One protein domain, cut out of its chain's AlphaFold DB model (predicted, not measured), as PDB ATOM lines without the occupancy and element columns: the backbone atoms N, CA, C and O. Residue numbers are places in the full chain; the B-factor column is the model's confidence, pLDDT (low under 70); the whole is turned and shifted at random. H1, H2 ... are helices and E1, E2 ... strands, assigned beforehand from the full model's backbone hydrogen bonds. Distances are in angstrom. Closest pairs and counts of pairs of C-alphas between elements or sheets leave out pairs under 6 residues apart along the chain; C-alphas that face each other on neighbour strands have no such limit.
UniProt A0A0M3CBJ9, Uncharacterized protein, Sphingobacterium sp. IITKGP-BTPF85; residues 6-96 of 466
ATOM      1  N   GLN A   6     130.258 107.872 126.420       70.75
ATOM      2  CA  GLN A   6     129.725 107.697 127.779       70.75
ATOM      3  C   GLN A   6     129.433 109.029 128.487       70.75
ATOM      4  O   GLN A   6     128.453 109.155 129.214       70.75
ATOM      5  N   ALA A   7     130.246 110.058 128.261       66.88
ATOM      6  CA  ALA A   7     129.988 111.380 128.815       66.88
ATOM      7  C   ALA A   7     128.834 112.082 128.081       66.88
ATOM      8  O   ALA A   7     128.082 112.821 128.707       66.88
ATOM      9  N   LYS A   8     128.635 111.797 126.782       69.38
ATOM     10  CA  LYS A   8     127.460 112.249 126.013       69.38
ATOM     11  C   LYS A   8     126.139 111.644 126.498       69.38
ATOM     12  O   LYS A   8     125.106 112.264 126.294       69.38
ATOM     13  N   SER A   9     126.157 110.462 127.122       69.69
ATOM     14  CA  SER A   9     124.952 109.871 127.727       69.69
ATOM     15  C   SER A   9     124.645 110.395 129.132       69.69
ATOM     16  O   SER A   9     123.518 110.260 129.586       69.69
ATOM     17  N   LEU A  10     125.632 110.972 129.830       69.44
ATOM     18  CA  LEU A  10     125.472 111.492 131.197       69.44
ATOM     19  C   LEU A  10     125.244 113.007 131.246       69.44
ATOM     20  O   LEU A  10     124.676 113.513 132.211       69.44
ATOM     21  N   LEU A  11     125.695 113.736 130.225       71.00
ATOM     22  CA  LEU A  11     125.527 115.177 130.101       71.00
ATOM     23  C   LEU A  11     124.771 115.524 128.811       71.00
ATOM     24  O   LEU A  11     125.094 114.954 127.767       71.00
ATOM     25  N   PRO A  12     123.846 116.502 128.829       66.50
ATOM     26  CA  PRO A  12     123.128 116.945 127.635       66.50
ATOM     27  C   PRO A  12     124.080 117.662 126.663       66.50
ATOM     28  O   PRO A  12     124.279 118.879 126.728       66.50
ATOM     29  N   TYR A  13     124.701 116.889 125.765       64.88
ATOM     30  CA  TYR A  13     125.722 117.354 124.819       64.88
ATOM     31  C   TYR A  13     125.244 118.558 123.997       64.88
ATOM     32  O   TYR A  13     125.976 119.539 123.865       64.88
ATOM     33  N   ASP A  14     123.993 118.519 123.536       63.72
ATOM     34  CA  ASP A  14     123.409 119.522 122.640       63.72
ATOM     35  C   ASP A  14     123.200 120.893 123.309       63.72
ATOM     36  O   ASP A  14     123.191 121.919 122.631       63.72
ATOM     37  N   LYS A  15     123.101 120.945 124.647       61.19
ATOM     38  CA  LYS A  15     123.004 122.200 125.420       61.19
ATOM     39  C   LYS A  15     124.351 122.740 125.890       61.19
ATOM     40  O   LYS A  15     124.462 123.936 126.158       61.19
ATOM     41  N   ILE A  16     125.354 121.874 126.017       65.88
ATOM     42  CA  ILE A  16     126.692 122.227 126.518       65.88
ATOM     43  C   ILE A  16     127.637 122.565 125.356       65.88
ATOM     44  O   ILE A  16     128.613 123.298 125.533       65.88
ATOM     45  N   ALA A  17     127.349 122.080 124.146       62.41
ATOM     46  CA  ALA A  17     128.089 122.440 122.947       62.41
ATOM     47  C   ALA A  17     128.084 123.970 122.756       62.41
ATOM     48  O   ALA A  17     127.039 124.600 122.628       62.41
ATOM     49  N   HIS A  18     129.279 124.567 122.762       65.62
ATOM     50  CA  HIS A  18     129.519 126.011 122.607       65.62
ATOM     51  C   HIS A  18     129.046 126.926 123.757       65.62
ATOM     52  O   HIS A  18     129.154 128.143 123.624       65.62
ATOM     53  N   LYS A  19     128.610 126.377 124.900       70.06
ATOM     54  CA  LYS A  19     128.343 127.132 126.142       70.06
ATOM     55  C   LYS A  19     129.325 126.746 127.240       70.06
ATOM     56  O   LYS A  19     129.927 125.671 127.201       70.06
ATOM     57  N   LYS A  20     129.505 127.605 128.245       71.69
ATOM     58  CA  LYS A  20     130.295 127.209 129.414       71.69
ATOM     59  C   LYS A  20     129.475 126.228 130.263       71.69
ATOM     60  O   LYS A  20     128.273 126.397 130.431       71.69
ATOM     61  N   ILE A  21     130.122 125.209 130.832       72.19
ATOM     62  CA  ILE A  21     129.444 124.097 131.536       72.19
ATOM     63  C   ILE A  21     128.489 124.580 132.650       72.19
ATOM     64  O   ILE A  21     127.408 124.027 132.807       72.19
ATOM     65  N   HIS A  22     128.846 125.636 133.383       69.75
ATOM     66  CA  HIS A  22     128.036 126.228 134.460       69.75
ATOM     67  C   HIS A  22     126.890 127.135 133.973       69.75
ATOM     68  O   HIS A  22     126.038 127.510 134.767       69.75
ATOM     69  N   GLU A  23     126.875 127.522 132.694       69.62
ATOM     70  CA  GLU A  23     125.741 128.222 132.066       69.62
ATOM     71  C   GLU A  23     124.712 127.214 131.536       69.62
ATOM     72  O   GLU A  23     123.537 127.540 131.371       69.62
ATOM     73  N   ALA A  24     125.161 125.992 131.242       70.38
ATOM     74  CA  ALA A  24     124.334 124.915 130.715       70.38
ATOM     75  C   ALA A  24     123.790 123.975 131.806       70.38
ATOM     76  O   ALA A  24     122.777 123.319 131.577       70.38
ATOM     77  N   LEU A  25     124.440 123.904 132.975       74.25
ATOM     78  CA  LEU A  25     124.067 123.031 134.088       74.25
ATOM     79  C   LEU A  25     124.060 123.791 135.411       74.25
ATOM     80  O   LEU A  25     124.971 124.563 135.708       74.25
ATOM     81  N   VAL A  26     123.055 123.492 136.232       77.38
ATOM     82  CA  VAL A  26     122.979 123.943 137.620       77.38
ATOM     83  C   VAL A  26     123.548 122.846 138.511       77.38
ATOM     84  O   VAL A  26     123.093 121.703 138.463       77.38
ATOM     85  N   PHE A  27     124.550 123.197 139.310       81.06
ATOM     86  CA  PHE A  27     125.226 122.278 140.217       81.06
ATOM     87  C   PHE A  27     124.726 122.475 141.644       81.06
ATOM     88  O   PHE A  27     124.580 123.605 142.100       81.06
ATOM     89  N   TYR A  28     124.528 121.381 142.365       81.62
ATOM     90  CA  TYR A  28     124.103 121.377 143.762       81.62
ATOM     91  C   TYR A  28     125.177 120.743 144.642       81.62
ATOM     92  O   TYR A  28     125.842 119.782 144.236       81.62
ATOM     93  N   SER A  29     125.358 121.283 145.848       77.38
ATOM     94  CA  SER A  29     126.295 120.724 146.823       77.38
ATOM     95  C   SER A  29     125.675 119.542 147.560       77.38
ATOM     96  O   SER A  29     124.458 119.382 147.622       77.38
ATOM     97  N   LYS A  30     126.526 118.701 148.150       68.25
ATOM     98  CA  LYS A  30     126.094 117.560 148.968       68.25
ATOM     99  C   LYS A  30     125.349 117.985 150.246       68.25
ATOM    100  O   LYS A  30     124.557 117.207 150.768       68.25
ATOM    101  N   GLU A  31     125.610 119.192 150.747       61.47
ATOM    102  CA  GLU A  31     125.163 119.670 152.064       61.47
ATOM    103  C   GLU A  31     124.037 120.715 151.996       61.47
ATOM    104  O   GLU A  31     123.401 120.990 153.011       61.47
ATOM    105  N   GLY A  32     123.753 121.292 150.822       56.97
ATOM    106  CA  GLY A  32     122.807 122.398 150.676       56.97
ATOM    107  C   GLY A  32     121.785 122.190 149.562       56.97
ATOM    108  O   GLY A  32     122.104 121.722 148.476       56.97
ATOM    109  N   GLN A  33     120.545 122.623 149.807       57.12
ATOM    110  CA  GLN A  33     119.465 122.656 148.804       57.12
ATOM    111  C   GLN A  33     119.605 123.803 147.781       57.12
ATOM    112  O   GLN A  33     118.712 124.013 146.964       57.12
ATOM    113  N   HIS A  34     120.695 124.571 147.841       70.19
ATOM    114  CA  HIS A  34     120.895 125.767 147.028       70.19
ATOM    115  C   HIS A  34     121.917 125.495 145.913       70.19
ATOM    116  O   HIS A  34     122.886 124.762 146.142       70.19
ATOM    117  N   PRO A  35     121.713 126.064 144.713       77.12
ATOM    118  CA  PRO A  35     122.648 125.907 143.610       77.12
ATOM    119  C   PRO A  35     123.989 126.575 143.937       77.12
ATOM    120  O   PRO A  35     124.034 127.696 144.444       77.12
ATOM    121  N   ILE A  36     125.082 125.875 143.645       78.62
ATOM    122  CA  ILE A  36     126.450 126.354 143.837       78.62
ATOM    123  C   ILE A  36     126.729 127.465 142.824       78.62
ATOM    124  O   ILE A  36     126.448 127.320 141.631       78.62
ATOM    125  N   HIS A  37     127.332 128.561 143.284       77.06
ATOM    126  CA  HIS A  37     127.743 129.634 142.390       77.06
ATOM    127  C   HIS A  37     128.873 129.149 141.455       77.06
ATOM    128  O   HIS A  37     129.805 128.495 141.924       77.06
ATOM    129  N   PRO A  38     128.871 129.487 140.151       71.31
ATOM    130  CA  PRO A  38     129.853 128.984 139.188       71.31
ATOM    131  C   PRO A  38     131.321 129.069 139.624       71.31
ATOM    132  O   PRO A  38     132.064 128.112 139.435       71.31
ATOM    133  N   ASN A  39     131.727 130.172 140.263       71.75
ATOM    134  CA  ASN A  39     133.108 130.387 140.728       71.75
ATOM    135  C   ASN A  39     133.537 129.446 141.872       71.75
ATOM    136  O   ASN A  39     134.723 129.332 142.171       71.75
ATOM    137  N   GLU A  40     132.597 128.763 142.522       71.69
ATOM    138  CA  GLU A  40     132.877 127.812 143.603       71.69
ATOM    139  C   GLU A  40     133.083 126.379 143.091       71.69
ATOM    140  O   GLU A  40     133.537 125.510 143.845       71.69
ATOM    141  N   LEU A  41     132.801 126.129 141.807       77.44
ATOM    142  CA  LEU A  41     133.003 124.825 141.186       77.44
ATOM    143  C   LEU A  41     134.491 124.483 141.097       77.44
ATOM    144  O   LEU A  41     135.338 125.308 140.743       77.44
ATOM    145  N   SER A  42     134.812 123.216 141.352       73.62
ATOM    146  CA  SER A  42     136.186 122.710 141.352       73.62
ATOM    147  C   SER A  42     136.912 122.925 140.020       73.62
ATOM    148  O   SER A  42     138.115 123.178 140.019       73.62
ATOM    149  N   PHE A  43     136.186 122.930 138.897       75.88
ATOM    150  CA  PHE A  43     136.744 123.182 137.562       75.88
ATOM    151  C   PHE A  43     137.387 124.569 137.439       75.88
ATOM    152  O   PHE A  43     138.434 124.707 136.809       75.88
ATOM    153  N   TYR A  44     136.779 125.593 138.047       74.38
ATOM    154  CA  TYR A  44     137.295 126.961 138.011       74.38
ATOM    155  C   TYR A  44     138.529 127.124 138.875       74.38
ATOM    156  O   TYR A  44     139.513 127.705 138.429       74.38
ATOM    157  N   LYS A  45     138.526 126.496 140.053       70.62
ATOM    158  CA  LYS A  45     139.723 126.420 140.889       70.62
ATOM    159  C   LYS A  45     140.870 125.765 140.117       70.62
ATOM    160  O   LYS A  45     141.948 126.339 140.078       70.62
ATOM    161  N   THR A  46     140.633 124.649 139.415       74.50
ATOM    162  CA  THR A  46     141.649 124.010 138.553       74.50
ATOM    163  C   THR A  46     142.150 124.923 137.422       74.50
ATOM    164  O   THR A  46     143.326 124.832 137.077       74.50
ATOM    165  N   LEU A  47     141.311 125.800 136.849       74.56
ATOM    166  CA  LEU A  47     141.743 126.792 135.846       74.56
ATOM    167  C   LEU A  47     142.614 127.895 136.447       74.56
ATOM    168  O   LEU A  47     143.588 128.294 135.819       74.56
ATOM    169  N   GLU A  48     142.269 128.379 137.640       73.38
ATOM    170  CA  GLU A  48     142.966 129.490 138.294       73.38
ATOM    171  C   GLU A  48     144.315 129.080 138.893       73.38
ATOM    172  O   GLU A  48     145.289 129.821 138.786       73.38
ATOM    173  N   ASN A  49     144.386 127.908 139.534       72.25
ATOM    174  CA  ASN A  49     145.556 127.493 140.314       72.25
ATOM    175  C   ASN A  49     146.310 126.283 139.737       72.25
ATOM    176  O   ASN A  49     147.326 125.872 140.295       72.25
ATOM    177  N   GLY A  50     145.818 125.689 138.645       69.69
ATOM    178  CA  GLY A  50     146.415 124.513 138.007       69.69
ATOM    179  C   GLY A  50     146.373 123.224 138.836       69.69
ATOM    180  O   GLY A  50     146.912 122.202 138.403       69.69
ATOM    181  N   ALA A  51     145.740 123.235 140.011       75.06
ATOM    182  CA  ALA A  51     145.673 122.086 140.897       75.06
ATOM    183  C   ALA A  51     144.673 121.047 140.378       75.06
ATOM    184  O   ALA A  51     143.532 121.357 140.014       75.06
ATOM    185  N   VAL A  52     145.101 119.784 140.390       78.06
ATOM    186  CA  VAL A  52     144.239 118.646 140.067       78.06
ATOM    187  C   VAL A  52     143.181 118.513 141.155       78.06
ATOM    188  O   VAL A  52     143.517 118.292 142.316       78.06
ATOM    189  N   GLN A  53     141.913 118.613 140.772       80.62
ATOM    190  CA  GLN A  53     140.787 118.338 141.661       80.62
ATOM    191  C   GLN A  53     140.303 116.918 141.387       80.62
ATOM    192  O   GLN A  53     140.179 116.520 140.226       80.62
ATOM    193  N   ARG A  54     140.074 116.139 142.444       81.25
ATOM    194  CA  ARG A  54     139.618 114.748 142.348       81.25
ATOM    195  C   ARG A  54     138.363 114.549 143.179       81.25
ATOM    196  O   ARG A  54     138.233 115.157 144.236       81.25
ATOM    197  N   ASP A  55     137.487 113.689 142.680       78.94
ATOM    198  CA  ASP A  55     136.323 113.147 143.384       78.94
ATOM    199  C   ASP A  55     135.352 114.188 143.970       78.94
ATOM    200  O   ASP A  55     134.735 113.981 145.015       78.94
ATOM    201  N   MET A  56     135.190 115.323 143.283       83.62
ATOM    202  CA  MET A  56     134.258 116.368 143.704       83.62
ATOM    203  C   MET A  56     132.840 115.995 143.281       83.62
ATOM    204  O   MET A  56     132.534 115.939 142.092       83.62
ATOM    205  N   ILE A  57     131.976 115.726 144.258       84.75
ATOM    206  CA  ILE A  57     130.606 115.269 144.011       84.75
ATOM    207  C   ILE A  57     129.672 116.471 143.880       84.75
ATOM    208  O   ILE A  57     129.525 117.249 144.824       84.75
ATOM    209  N   TYR A  58     128.991 116.567 142.741       85.00
ATOM    210  CA  TYR A  58     127.950 117.560 142.500       85.00
ATOM    211  C   TYR A  58     126.654 116.896 142.039       85.00
ATOM    212  O   TYR A  58     126.671 115.939 141.263       85.00
ATOM    213  N   GLY A  59     125.528 117.413 142.522       83.88
ATOM    214  CA  GLY A  59     124.208 117.045 142.021       83.88
ATOM    215  C   GLY A  59     123.876 117.861 140.778       83.88
ATOM    216  O   GLY A  59     124.147 119.062 140.758       83.88
ATOM    217  N   ILE A  60     123.304 117.234 139.754       81.44
ATOM    218  CA  ILE A  60     122.789 117.916 138.564       81.44
ATOM    219  C   ILE A  60     121.367 117.442 138.251       81.44
ATOM    220  O   ILE A  60     121.019 116.282 138.478       81.44
ATOM    221  N   THR A  61     120.561 118.338 137.692       76.44
ATOM    222  CA  THR A  61     119.231 118.008 137.164       76.44
ATOM    223  C   THR A  61     119.341 117.787 135.658       76.44
ATOM    224  O   THR A  61     119.809 118.667 134.935       76.44
ATOM    225  N   THR A  62     118.950 116.605 135.186       68.31
ATOM    226  CA  THR A  62     118.950 116.249 133.758       68.31
ATOM    227  C   THR A  62     117.691 116.770 133.046       68.31
ATOM    228  O   THR A  62     116.782 117.302 133.684       68.31
ATOM    229  N   GLU A  63     117.623 116.629 131.716       64.81
ATOM    230  CA  GLU A  63     116.495 117.115 130.898       64.81
ATOM    231  C   GLU A  63     115.149 116.474 131.255       64.81
ATOM    232  O   GLU A  63     114.119 117.138 131.172       64.81
ATOM    233  N   ASP A  64     115.174 115.237 131.748       63.06
ATOM    234  CA  ASP A  64     113.987 114.493 132.183       63.06
ATOM    235  C   ASP A  64     113.553 114.858 133.614       63.06
ATOM    236  O   ASP A  64     112.801 114.124 134.257       63.06
ATOM    237  N   ASN A  65     114.050 115.980 134.150       64.12
ATOM    238  CA  ASN A  65     113.832 116.424 135.529       64.12
ATOM    239  C   ASN A  65     114.338 115.425 136.592       64.12
ATOM    240  O   ASN A  65     113.957 115.505 137.762       64.12
ATOM    241  N   THR A  66     115.207 114.483 136.210       71.38
ATOM    242  CA  THR A  66     115.801 113.527 137.151       71.38
ATOM    243  C   THR A  66     117.071 114.105 137.760       71.38
ATOM    244  O   THR A  66     117.888 114.728 137.080       71.38
ATOM    245  N   PHE A  67     117.230 113.918 139.067       80.69
ATOM    246  CA  PHE A  67     118.376 114.416 139.816       80.69
ATOM    247  C   PHE A  67     119.427 113.313 139.963       80.69
ATOM    248  O   PHE A  67     119.130 112.252 140.518       80.69
ATOM    249  N   ILE A  68     120.644 113.563 139.482       84.00
ATOM    250  CA  ILE A  68     121.758 112.606 139.527       84.00
ATOM    251  C   ILE A  68     122.978 113.215 140.218       84.00
ATOM    252  O   ILE A  68     123.220 114.418 140.148       84.00
ATOM    253  N   TRP A  69     123.759 112.373 140.889       85.31
ATOM    254  CA  TRP A  69     125.016 112.745 141.530       85.31
ATOM    255  C   TRP A  69     126.187 112.294 140.670       85.31
ATOM    256  O   TRP A  69     126.353 111.105 140.401       85.31
ATOM    257  N   LEU A  70     127.036 113.240 140.286       85.31
ATOM    258  CA  LEU A  70     128.214 112.980 139.472       85.31
ATOM    259  C   LEU A  70     129.477 113.353 140.248       85.31
ATOM    260  O   LEU A  70     129.563 114.424 140.851       85.31
ATOM    261  N   SER A  71     130.462 112.462 140.223       85.94
ATOM    262  CA  SER A  71     131.818 112.730 140.688       85.94
ATOM    263  C   SER A  71     132.627 113.324 139.544       85.94
ATOM    264  O   SER A  71     132.687 112.754 138.453       85.94
ATOM    265  N   PHE A  72     133.247 114.467 139.803       85.88
ATOM    266  CA  PHE A  72     134.032 115.214 138.842       85.88
ATOM    267  C   PHE A  72     135.497 115.284 139.264       85.88
ATOM    268  O   PHE A  72     135.830 115.691 140.379       85.88
ATOM    269  N   SER A  73     136.382 114.948 138.329       84.81
ATOM    270  CA  SER A  73     137.826 115.122 138.474       84.81
ATOM    271  C   SER A  73     138.372 115.934 137.307       84.81
ATOM    272  O   SER A  73     138.149 115.573 136.154       84.81
ATOM    273  N   SER A  74     139.101 117.014 137.583       85.12
ATOM    274  CA  SER A  74     139.640 117.927 136.569       85.12
ATOM    275  C   SER A  74     141.161 118.031 136.631       85.12
ATOM    276  O   SER A  74     141.755 118.164 137.703       85.12
ATOM    277  N   LYS A  75     141.804 118.003 135.458       84.75
ATOM    278  CA  LYS A  75     143.252 118.196 135.293       84.75
ATOM    279  C   LYS A  75     143.551 119.020 134.040       84.75
ATOM    280  O   LYS A  75     142.961 118.779 132.990       84.75
ATOM    281  N   LEU A  76     144.500 119.950 134.133       82.81
ATOM    282  CA  LEU A  76     145.001 120.688 132.971       82.81
ATOM    283  C   LEU A  76     145.943 119.823 132.123       82.81
ATOM    284  O   LEU A  76     146.809 119.120 132.650       82.81
ATOM    285  N   ILE A  77     145.775 119.908 130.808       80.25
ATOM    286  CA  ILE A  77     146.633 119.301 129.795       80.25
ATOM    287  C   ILE A  77     147.152 120.435 128.898       80.25
ATOM    288  O   ILE A  77     146.361 121.067 128.196       80.25
ATOM    289  N   PRO A  78     148.459 120.736 128.931       73.06
ATOM    290  CA  PRO A  78     149.041 121.740 128.049       73.06
ATOM    291  C   PRO A  78     149.170 121.189 126.620       73.06
ATOM    292  O   PRO A  78     149.816 120.161 126.429       73.06
ATOM    293  N   ASP A  79     148.606 121.887 125.629       69.12
ATOM    294  CA  ASP A  79     148.724 121.551 124.202       69.12
ATOM    295  C   ASP A  79     148.980 122.829 123.381       69.12
ATOM    296  O   ASP A  79     148.063 123.565 123.041       69.12
ATOM    297  N   ARG A  80     150.250 123.191 123.144       60.34
ATOM    298  CA  ARG A  80     150.603 124.529 122.618       60.34
ATOM    299  C   ARG A  80     149.954 124.793 121.243       60.34
ATOM    300  O   ARG A  80     150.182 123.996 120.337       60.34
ATOM    301  N   PRO A  81     149.271 125.942 121.035       56.97
ATOM    302  CA  PRO A  81     149.262 127.155 121.868       56.97
ATOM    303  C   PRO A  81     148.140 127.248 122.928       56.97
ATOM    304  O   PRO A  81     148.123 128.227 123.670       56.97
ATOM    305  N   ASP A  82     147.265 126.248 123.058       73.56
ATOM    306  CA  ASP A  82     146.050 126.302 123.882       73.56
ATOM    307  C   ASP A  82     146.130 125.447 125.169       73.56
ATOM    308  O   ASP A  82     146.665 124.337 125.218       73.56
ATOM    309  N   ILE A  83     145.556 125.940 126.269       73.81
ATOM    310  CA  ILE A  83     145.443 125.165 127.515       73.81
ATOM    311  C   ILE A  83     144.109 124.420 127.505       73.81
ATOM    312  O   ILE A  83     143.045 125.037 127.529       73.81
ATOM    313  N   HIS A  84     144.163 123.089 127.528       79.75
ATOM    314  CA  HIS A  84     142.976 122.242 127.590       79.75
ATOM    315  C   HIS A  84     142.772 121.697 129.009       79.75
ATOM    316  O   HIS A  84     143.724 121.460 129.751       79.75
ATOM    317  N   MET A  85     141.519 121.472 129.410       80.38
ATOM    318  CA  MET A  85     141.185 120.784 130.659       80.38
ATOM    319  C   MET A  85     140.530 119.444 130.346       80.38
ATOM    320  O   MET A  85     139.536 119.383 129.624       80.38
ATOM    321  N   LEU A  86     141.062 118.380 130.940       81.38
ATOM    322  CA  LEU A  86     140.406 117.086 130.980       81.38
ATOM    323  C   LEU A  86     139.508 117.023 132.213       81.38
ATOM    324  O   LEU A  86     139.991 117.163 133.337       81.38
ATOM    325  N   ILE A  87     138.219 116.784 131.987       82.00
ATOM    326  CA  ILE A  87     137.234 116.526 133.036       82.00
ATOM    327  C   ILE A  87     136.799 115.068 132.905       82.00
ATOM    328  O   ILE A  87     136.257 114.667 131.876       82.00
ATOM    329  N   SER A  88     137.045 114.283 133.946       82.06
ATOM    330  CA  SER A  88     136.489 112.946 134.116       82.06
ATOM    331  C   SER A  88     135.224 113.039 134.953       82.06
ATOM    332  O   SER A  88     135.200 113.750 135.960       82.06
ATOM    333  N   ILE A  89     134.191 112.314 134.535       85.38
ATOM    334  CA  ILE A  89     132.872 112.313 135.162       85.38
ATOM    335  C   ILE A  89     132.479 110.865 135.426       85.38
ATOM    336  O   ILE A  89     132.588 110.028 134.529       85.38
ATOM    337  N   GLN A  90     132.017 110.575 136.637       84.31
ATOM    338  CA  GLN A  90     131.522 109.261 137.024       84.31
ATOM    339  C   GLN A  90     130.161 109.397 137.704       84.31
ATOM    340  O   GLN A  90     130.006 110.212 138.612       84.31
ATOM    341  N   ASP A  91     129.187 108.585 137.294       85.62
ATOM    342  CA  ASP A  91     127.903 108.506 137.988       85.62
ATOM    343  C   ASP A  91     128.074 107.815 139.346       85.62
ATOM    344  O   ASP A  91     128.479 106.654 139.432       85.62
ATOM    345  N   VAL A  92     127.788 108.562 140.411       85.00
ATOM    346  CA  VAL A  92     127.820 108.096 141.803       85.00
ATOM    347  C   VAL A  92     126.426 108.109 142.436       85.00
ATOM    348  O   VAL A  92     126.297 107.873 143.638       85.00
ATOM    349  N   SER A  93     125.368 108.323 141.646       83.25
ATOM    350  CA  SER A  93     123.975 108.339 142.107       83.25
ATOM    351  C   SER A  93     123.574 107.072 142.862       83.25
ATOM    352  O   SER A  93     122.989 107.212 143.938       83.25
ATOM    353  N   PRO A  94     123.900 105.845 142.395       82.62
ATOM    354  CA  PRO A  94     123.561 104.629 143.133       82.62
ATOM    355  C   PRO A  94     124.180 104.615 144.536       82.62
ATOM    356  O   PRO A  94     123.481 104.362 145.513       82.62
ATOM    357  N   LEU A  95     125.458 104.990 144.643       83.25
ATOM    358  CA  LEU A  95     126.211 104.987 145.897       83.25
ATOM    359  C   LEU A  95     125.730 106.073 146.870       83.25
ATOM    360  O   LEU A  95     125.617 105.827 148.071       83.25
ATOM    361  N   VAL A  96     125.450 107.283 146.378       82.56
ATOM    362  CA  VAL A  96     124.948 108.385 147.216       82.56
ATOM    363  C   VAL A  96     123.535 108.082 147.710       82.56
ATOM    364  O   VAL A  96     123.247 108.271 148.891       82.56
TER     365      VAL A  96
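AT A GLANCE: This is residues 6 to 96 of the 466 residues of an uncharacterized protein of Sphingobacterium sp. IITKGP-BTPF85 (UniProt A0A0M3CBJ9). A strongly twisted sheet of three strands is drawn out at one end into the E2-E3 hairpin, with helix H4 packed along it, the short helix H1 only grazing it, and the short helices H2 and H3 off the sheet and near each other. The 91 printed residues hold five named helices and three named strands, in the order H1 H2 H3 H4 E1 E2 E3 H5, class mixed. The sheet, order E1 E2 E3, is antiparallel, a meander, each strand the antiparallel neighbour of the one before. The whole is compact, radius of gyration of the C-alphas 13.2 A, spanning 40 by 28 by 23 A.

IN THESE COORDINATES: H1, residues 6 to 10, begins at C-alpha 6 (129.725, 107.697, 127.779). H2 is residues 13 to 16, H3 21 to 24, and H4 42 to 49, 10.6 A long. E1, residues 53 to 61, measures 22.0 A; E2, 67 to 79, 34.9 A; E3, 82 to 91, 29.1 A. H5, residues 93 to 96, ends at C-alpha 96 (124.948, 108.385, 147.216).

HOW THE PARTS SIT: E1 and E2 form a hairpin, with N 58 and O 70 2.9 A apart; E2 and E3 form another, with N 75 and O 86 2.9 A apart. E1 bends by 53 degrees at residue 56, E2 by 50 degrees at residue 71. H4 is on the sheet at a height of 8.2 A, along the strands; its closest C-alphas to E2 are Phe 43 and Ser 74, 6.1 A. H1 only grazes the sheet. H5 is on the sheet; C-alphas Trp 69 and Ser 93, the closest of E2 and H5, are 4.6 A apart. H2 and H3 are not on it; they are close but not clearly touching, closest C-alphas Ile 16 and Ala 24, 5.5 A. In H1 and H4 every O i to N i+4 pair is within hydrogen-bond range; H2, H3 and H5 are too short for one.

THE WHOLE: The farthest C-alphas, Gln 33 and Arg 80, are 40.7 A apart. The printed part has no cut; its one long link is H3 to H4. Mean pLDDT of the printed part is 74.8; 25 residues are under 70, among them 12 to 18.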